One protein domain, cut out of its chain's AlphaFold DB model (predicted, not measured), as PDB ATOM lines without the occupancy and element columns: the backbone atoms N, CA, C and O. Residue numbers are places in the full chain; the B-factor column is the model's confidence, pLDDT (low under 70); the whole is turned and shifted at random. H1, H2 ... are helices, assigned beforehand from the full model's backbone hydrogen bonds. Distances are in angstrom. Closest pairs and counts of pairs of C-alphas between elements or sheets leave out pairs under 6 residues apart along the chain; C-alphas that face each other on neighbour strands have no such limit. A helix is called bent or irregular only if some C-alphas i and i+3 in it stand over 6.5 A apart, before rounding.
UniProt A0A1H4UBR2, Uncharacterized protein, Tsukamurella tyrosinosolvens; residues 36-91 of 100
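This is residues 36 to 91 of the 100 residues of an uncharacterized protein of Tsukamurella tyrosinosolvens (UniProt A0A1H4UBR2). Picture a long helix, H2, with a short helix, H1, folded back beside its first part as a lopsided helical hairpin; the far arm of the long helix, residues 63 to 91, sticks out free and makes most of the length. H2 bends by only 25 degrees between its arms H2a and H2b and runs nearly straight. The printed part has 56 residues with two named helices, H1 then H2, and no named strand, in the class all helix. The whole is extended, a rod with a radius of gyration of the C-alphas of 19.8 A and spans of 63 by 17 by 7 A.

Start with H1, residues 36 to 45, and go on through a tight link of 3 residues to H2, residues 49 to 91. By its hydrogen bonds H2 was assigned as one helix, but it is bent: C-alphas 60 and 63 are 6.8 A apart, and its arms are H2a, residues 49 to 60, and H2b, residues 63 to 91. H1 and H2a touch and form a helical hairpin; look for their closest C-alphas at Ala 42 and Thr 51, 5.1 A apart. They run opposite ways at a shallow tilt of 23 degrees. H1 and H2b are apart. In H2a and H2b every O i to N i+4 pair is within hydrogen-bond range; in H1, 5 of 6 are.

Find C-alpha 36 at (-32.723, 20.602, -28.131), where H1 begins; it is irregular, with C-alphas 42 and 45 7.2 A apart. H2a begins at C-alpha 49, (-21.192, 14.020, -40.424), and measures 16.0 A from first to last C-alpha. H2b measures 42.1 A and ends at C-alpha 91, (-29.993, 60.182, -0.198).

The two C-alphas farthest apart are those of Ser 48 and Gln 91, 62.8 A. Residues 44 to 49 and 60 to 91 stand free. The printed part has no cut. Its mean pLDDT is 86.6, and you will find values under 70 at residues 44 to 47.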
ATOM      1  N   VAL A  36     -31.774  21.700 -27.887       91.94
ATOM      2  CA  VAL A  36     -32.723  20.602 -28.131       91.94
ATOM      3  C   VAL A  36     -32.848  20.311 -29.627       91.94
ATOM      4  O   VAL A  36     -32.714  19.161 -30.030       91.94
ATOM      5  N   GLN A  37     -33.027  21.338 -30.460       89.75
ATOM      6  CA  GLN A  37     -33.152  21.169 -31.913       89.75
ATOM      7  C   GLN A  37     -31.884  20.575 -32.544       89.75
ATOM      8  O   GLN A  37     -31.961  19.695 -33.399       89.75
ATOM      9  N   VAL A  38     -30.706  21.028 -32.112       87.56
ATOM     10  CA  VAL A  38     -29.412  20.511 -32.573       87.56
ATOM     11  C   VAL A  38     -29.221  19.048 -32.156       87.56
ATOM     12  O   VAL A  38     -28.794  18.227 -32.973       87.56
ATOM     13  N   ASP A  39     -29.584  18.699 -30.921       87.38
ATOM     14  CA  ASP A  39     -29.532  17.322 -30.427       87.38
ATOM     15  C   ASP A  39     -30.525  16.417 -31.188       87.38
ATOM     16  O   ASP A  39     -30.174  15.295 -31.563       87.38
ATOM     17  N   GLU A  40     -31.736  16.891 -31.496       87.69
ATOM     18  CA  GLU A  40     -32.729  16.157 -32.296       87.69
ATOM     19  C   GLU A  40     -32.255  15.898 -33.731       87.69
ATOM     20  O   GLU A  40     -32.379  14.774 -34.233       87.69
ATOM     21  N   LEU A  41     -31.663  16.906 -34.380       83.06
ATOM     22  CA  LEU A  41     -31.080  16.767 -35.717       83.06
ATOM     23  C   LEU A  41     -29.955  15.729 -35.740       83.06
ATOM     24  O   LEU A  41     -29.882  14.922 -36.668       83.06
ATOM     25  N   ALA A  42     -29.104  15.725 -34.711       80.69
ATOM     26  CA  ALA A  42     -27.970  14.813 -34.614       80.69
ATOM     27  C   ALA A  42     -28.359  13.370 -34.240       80.69
ATOM     28  O   ALA A  42     -27.583  12.457 -34.515       80.69
ATOM     29  N   THR A  43     -29.521  13.147 -33.610       78.06
ATOM     30  CA  THR A  43     -29.878  11.836 -33.032       78.06
ATOM     31  C   THR A  43     -31.060  11.130 -33.691       78.06
ATOM     32  O   THR A  43     -31.055   9.902 -33.725       78.06
ATOM     33  N   LYS A  44     -32.071  11.850 -34.196       66.94
ATOM     34  CA  LYS A  44     -33.348  11.223 -34.590       66.94
ATOM     35  C   LYS A  44     -33.637  11.222 -36.089       66.94
ATOM     36  O   LYS A  44     -34.204  10.248 -36.568       66.94
ATOM     37  N   ASN A  45     -33.261  12.275 -36.820       56.91
ATOM     38  CA  ASN A  45     -33.816  12.508 -38.164       56.91
ATOM     39  C   ASN A  45     -32.782  12.576 -39.303       56.91
ATOM     40  O   ASN A  45     -33.132  12.270 -40.437       56.91
ATOM     41  N   TYR A  46     -31.526  12.951 -39.035       58.62
ATOM     42  CA  TYR A  46     -30.486  13.107 -40.064       58.62
ATOM     43  C   TYR A  46     -29.099  12.798 -39.483       58.62
ATOM     44  O   TYR A  46     -28.271  13.695 -39.336       58.62
ATOM     45  N   VAL A  47     -28.818  11.539 -39.133       67.31
ATOM     46  CA  VAL A  47     -27.476  11.131 -38.672       67.31
ATOM     47  C   VAL A  47     -26.495  11.270 -39.838       67.31
ATOM     48  O   VAL A  47     -26.450  10.442 -40.744       67.31
ATOM     49  N   SER A  48     -25.731  12.357 -39.841       78.06
ATOM     50  CA  SER A  48     -24.739  12.670 -40.865       78.06
ATOM     51  C   SER A  48     -23.533  13.341 -40.217       78.06
ATOM     52  O   SER A  48     -23.641  13.944 -39.147       78.06
ATOM     53  N   ALA A  49     -22.376  13.292 -40.881       82.44
ATOM     54  CA  ALA A  49     -21.192  14.020 -40.424       82.44
ATOM     55  C   ALA A  49     -21.480  15.526 -40.248       82.44
ATOM     56  O   ALA A  49     -20.956  16.157 -39.332       82.44
ATOM     57  N   THR A  50     -22.366  16.088 -41.074       84.81
ATOM     58  CA  THR A  50     -22.764  17.499 -41.030       84.81
ATOM     59  C   THR A  50     -23.558  17.851 -39.771       84.81
ATOM     60  O   THR A  50     -23.260  18.853 -39.126       84.81
ATOM     61  N   THR A  51     -24.543  17.037 -39.380       84.69
ATOM     62  CA  THR A  51     -25.350  17.288 -38.169       84.69
ATOM     63  C   THR A  51     -24.549  17.039 -36.893       84.69
ATOM     64  O   THR A  51     -24.668  17.806 -35.938       84.69
ATOM     65  N   ALA A  52     -23.651  16.050 -36.894       86.12
ATOM     66  CA  ALA A  52     -22.690  15.845 -35.811       86.12
ATOM     67  C   ALA A  52     -21.713  17.027 -35.672       86.12
ATOM     68  O   ALA A  52     -21.458  17.488 -34.561       86.12
ATOM     69  N   ALA A  53     -21.210  17.569 -36.788       87.94
ATOM     70  CA  ALA A  53     -20.362  18.760 -36.779       87.94
ATOM     71  C   ALA A  53     -21.117  20.006 -36.289       87.94
ATOM     72  O   ALA A  53     -20.553  20.801 -35.538       87.94
ATOM     73  N   ALA A  54     -22.392  20.166 -36.665       86.06
ATOM     74  CA  ALA A  54     -23.241  21.251 -36.172       86.06
ATOM     75  C   ALA A  54     -23.439  21.169 -34.650       86.06
ATOM     76  O   ALA A  54     -23.272  22.175 -33.960       86.06
ATOM     77  N   ARG A  55     -23.704  19.968 -34.121       89.81
ATOM     78  CA  ARG A  55     -23.767  19.717 -32.675       89.81
ATOM     79  C   ARG A  55     -22.461  20.038 -31.972       89.81
ATOM     80  O   ARG A  55     -22.462  20.789 -31.005       89.81
ATOM     81  N   ASN A  56     -21.351  19.534 -32.502       91.69
ATOM     82  CA  ASN A  56     -20.039  19.782 -31.923       91.69
ATOM     83  C   ASN A  56     -19.714  21.284 -31.876       91.69
ATOM     84  O   ASN A  56     -19.289  21.782 -30.840       91.69
ATOM     85  N   ARG A  57     -19.976  22.032 -32.957       91.94
ATOM     86  CA  ARG A  57     -19.798  23.495 -32.973       91.94
ATOM     87  C   ARG A  57     -20.693  24.199 -31.961       91.94
ATOM     88  O   ARG A  57     -20.239  25.114 -31.283       91.94
ATOM     89  N   PHE A  58     -21.950  23.778 -31.839       92.19
ATOM     90  CA  PHE A  58     -22.842  24.363 -30.846       92.19
ATOM     91  C   PHE A  58     -22.303  24.160 -29.423       92.19
ATOM     92  O   PHE A  58     -22.189  25.131 -28.680       92.19
ATOM     93  N   ASP A  59     -21.923  22.931 -29.069       92.12
ATOM     94  CA  ASP A  59     -21.462  22.591 -27.720       92.12
ATOM     95  C   ASP A  59     -20.077  23.191 -27.393       92.12
ATOM     96  O   ASP A  59     -19.817  23.553 -26.247       92.12
ATOM     97  N   THR A  60     -19.181  23.318 -28.379       94.75
ATOM     98  CA  THR A  60     -17.791  23.774 -28.152       94.75
ATOM     99  C   THR A  60     -17.565  25.264 -28.389       94.75
ATOM    100  O   THR A  60     -16.648  25.835 -27.798       94.75
ATOM    101  N   GLU A  61     -18.388  25.918 -29.209       92.94
ATOM    102  CA  GLU A  61     -18.211  27.328 -29.571       92.94
ATOM    103  C   GLU A  61     -19.400  28.177 -29.112       92.94
ATOM    104  O   GLU A  61     -19.229  29.092 -28.299       92.94
ATOM    105  N   SER A  62     -20.607  27.870 -29.596       91.06
ATOM    106  CA  SER A  62     -21.780  28.731 -29.396       91.06
ATOM    107  C   SER A  62     -22.256  28.771 -27.944       91.06
ATOM    108  O   SER A  62     -22.459  29.857 -27.397       91.06
ATOM    109  N   ASP A  63     -22.431  27.616 -27.296       92.81
ATOM    110  CA  ASP A  63     -22.934  27.546 -25.919       92.81
ATOM    111  C   ASP A  63     -21.987  28.219 -24.906       92.81
ATOM    112  O   ASP A  63     -22.465  29.036 -24.107       92.81
ATOM    113  N   PRO A  64     -20.654  28.014 -24.961       95.38
ATOM    114  CA  PRO A  64     -19.721  28.742 -24.102       95.38
ATOM    115  C   PRO A  64     -19.753  30.259 -24.314       95.38
ATOM    116  O   PRO A  64     -19.735  31.019 -23.340       95.38
ATOM    117  N   GLN A  65     -19.829  30.726 -25.565       93.81
ATOM    118  CA  GLN A  65     -19.868  32.160 -25.874       93.81
ATOM    119  C   GLN A  65     -21.163  32.817 -25.387       93.81
ATOM    120  O   GLN A  65     -21.113  33.861 -24.732       93.81
ATOM    121  N   LEU A  66     -22.315  32.187 -25.638       92.56
ATOM    122  CA  LEU A  66     -23.610  32.668 -25.153       92.56
ATOM    123  C   LEU A  66     -23.663  32.657 -23.624       92.56
ATOM    124  O   LEU A  66     -24.110  33.623 -23.014       92.56
ATOM    125  N   THR A  67     -23.140  31.612 -22.987       94.06
ATOM    126  CA  THR A  67     -23.058  31.536 -21.522       94.06
ATOM    127  C   THR A  67     -22.179  32.647 -20.951       94.06
ATOM    128  O   THR A  67     -22.566  33.304 -19.984       94.06
ATOM    129  N   LYS A  68     -21.028  32.931 -21.572       94.62
ATOM    130  CA  LYS A  68     -20.160  34.047 -21.173       94.62
ATOM    131  C   LYS A  68     -20.868  35.399 -21.309       94.62
ATOM    132  O   LYS A  68     -20.766  36.229 -20.402       94.62
ATOM    133  N   LEU A  69     -21.592  35.613 -22.407       92.31
ATOM    134  CA  LEU A  69     -22.385  36.825 -22.633       92.31
ATOM    135  C   LEU A  69     -23.453  36.997 -21.545       92.31
ATOM    136  O   LEU A  69     -23.526  38.056 -20.924       92.31
ATOM    137  N   LEU A  70     -24.230  35.946 -21.272       94.00
ATOM    138  CA  LEU A  70     -25.285  35.961 -20.256       94.00
ATOM    139  C   LEU A  70     -24.721  36.225 -18.858       94.00
ATOM    140  O   LEU A  70     -25.270  37.045 -18.127       94.00
ATOM    141  N   ASN A  71     -23.601  35.598 -18.499       93.69
ATOM    142  CA  ASN A  71     -22.943  35.838 -17.213       93.69
ATOM    143  C   ASN A  71     -22.463  37.286 -17.084       93.69
ATOM    144  O   ASN A  71     -22.687  37.916 -16.056       93.69
ATOM    145  N   THR A  72     -21.868  37.836 -18.145       94.88
ATOM    146  CA  THR A  72     -21.423  39.237 -18.169       94.88
ATOM    147  C   THR A  72     -22.604  40.191 -17.987       94.88
ATOM    148  O   THR A  72     -22.538  41.115 -17.178       94.88
ATOM    149  N   ALA A  73     -23.709  39.939 -18.692       90.88
ATOM    150  CA  ALA A  73     -24.919  40.744 -18.583       90.88
ATOM    151  C   ALA A  73     -25.532  40.665 -17.173       90.88
ATOM    152  O   ALA A  73     -25.865  41.699 -16.596       90.88
ATOM    153  N   ARG A  74     -25.592  39.469 -16.566       93.06
ATOM    154  CA  ARG A  74     -26.043  39.286 -15.174       93.06
ATOM    155  C   ARG A  74     -25.168  40.061 -14.189       93.06
ATOM    156  O   ARG A  74     -25.697  40.772 -13.342       93.06
ATOM    157  N   SER A  75     -23.842  39.986 -14.327       93.81
ATOM    158  CA  SER A  75     -22.917  40.751 -13.481       93.81
ATOM    159  C   SER A  75     -23.124  42.262 -13.612       93.81
ATOM    160  O   SER A  75     -23.089  42.967 -12.604       93.81
ATOM    161  N   ALA A  76     -23.387  42.761 -14.823       88.94
ATOM    162  CA  ALA A  76     -23.688  44.173 -15.046       88.94
ATOM    163  C   ALA A  76     -24.996  44.603 -14.357       88.94
ATOM    164  O   ALA A  76     -25.025  45.658 -13.716       88.94
ATOM    165  N   VAL A  77     -26.052  43.779 -14.418       91.94
ATOM    166  CA  VAL A  77     -27.309  44.031 -13.688       91.94
ATOM    167  C   VAL A  77     -27.061  44.084 -12.182       91.94
ATOM    168  O   VAL A  77     -27.481  45.037 -11.527       91.94
ATOM    169  N   THR A  78     -26.356  43.094 -11.626       91.69
ATOM    170  CA  THR A  78     -26.047  43.051 -10.190       91.69
ATOM    171  C   THR A  78     -25.264  44.285  -9.750       91.69
ATOM    172  O   THR A  78     -25.652  44.934  -8.780       91.69
ATOM    173  N   GLY A  79     -24.209  44.653 -10.484       88.62
ATOM    174  CA  GLY A  79     -23.408  45.838 -10.176       88.62
ATOM    175  C   GLY A  79     -24.222  47.130 -10.248       88.62
ATOM    176  O   GLY A  79     -24.120  47.978  -9.365       88.62
ATOM    177  N   THR A  80     -25.088  47.264 -11.254       87.62
ATOM    178  CA  THR A  80     -25.933  48.456 -11.416       87.62
ATOM    179  C   THR A  80     -26.963  48.573 -10.292       87.62
ATOM    180  O   THR A  80     -27.125  49.649  -9.721       87.62
ATOM    181  N   ARG A  81     -27.614  47.466  -9.909       89.38
ATOM    182  CA  ARG A  81     -28.550  47.436  -8.773       89.38
ATOM    183  C   ARG A  81     -27.881  47.805  -7.455       89.38
ATOM    184  O   ARG A  81     -28.471  48.528  -6.657       89.38
ATOM    185  N   GLU A  82     -26.648  47.358  -7.245       89.25
ATOM    186  CA  GLU A  82     -25.884  47.710  -6.050       89.25
ATOM    187  C   GLU A  82     -25.555  49.210  -6.003       89.25
ATOM    188  O   GLU A  82     -25.720  49.854  -4.967       89.25
ATOM    189  N   VAL A  83     -25.180  49.804  -7.140       85.69
ATOM    190  CA  VAL A  83     -24.975  51.259  -7.237       85.69
ATOM    191  C   VAL A  83     -26.264  52.022  -6.926       85.69
ATOM    192  O   VAL A  83     -26.219  52.984  -6.158       85.69
ATOM    193  N   ILE A  84     -27.407  51.588  -7.469       84.94
ATOM    194  CA  ILE A  84     -28.722  52.188  -7.183       84.94
ATOM    195  C   ILE A  84     -29.021  52.141  -5.679       84.94
ATOM    196  O   ILE A  84     -29.345  53.171  -5.086       84.94
ATOM    197  N   ARG A  85     -28.849  50.972  -5.044       87.44
ATOM    198  CA  ARG A  85     -29.066  50.777  -3.601       87.44
ATOM    199  C   ARG A  85     -28.228  51.754  -2.774       87.44
ATOM    200  O   ARG A  85     -28.772  52.488  -1.952       87.44
ATOM    201  N   VAL A  86     -26.921  51.817  -3.040       85.44
ATOM    202  CA  VAL A  86     -25.990  52.709  -2.329       85.44
ATOM    203  C   VAL A  86     -26.353  54.183  -2.530       85.44
ATOM    204  O   VAL A  86     -26.232  54.981  -1.599       85.44
ATOM    205  N   GLN A  87     -26.801  54.578  -3.725       82.44
ATOM    206  CA  GLN A  87     -27.231  55.955  -3.977       82.44
ATOM    207  C   GLN A  87     -28.500  56.317  -3.198       82.44
ATOM    208  O   GLN A  87     -28.551  57.395  -2.604       82.44
ATOM    209  N   MET A  88     -29.489  55.422  -3.145       82.44
ATOM    210  CA  MET A  88     -30.712  55.638  -2.367       82.44
ATOM    211  C   MET A  88     -30.433  55.739  -0.861       82.44
ATOM    212  O   MET A  88     -30.946  56.643  -0.205       82.44
ATOM    213  N   GLU A  89     -29.579  54.868  -0.315       83.44
ATOM    214  CA  GLU A  89     -29.174  54.921   1.099       83.44
ATOM    215  C   GLU A  89     -28.500  56.250   1.442       83.44
ATOM    216  O   GLU A  89     -28.847  56.895   2.433       83.44
ATOM    217  N   ARG A  90     -27.591  56.720   0.579       79.19
ATOM    218  CA  ARG A  90     -26.945  58.025   0.754       79.19
ATOM    219  C   ARG A  90     -27.963  59.163   0.740       79.19
ATOM    220  O   ARG A  90     -27.855  60.048   1.583       79.19
ATOM    221  N   GLN A  91     -28.946  59.152  -0.160       73.25
ATOM    222  CA  GLN A  91     -29.993  60.182  -0.198       73.25
ATOM    223  C   GLN A  91     -30.818  60.211   1.097       73.25
ATOM    224  O   GLN A  91     -31.065  61.291   1.632       73.25
TER     225      GLN A  91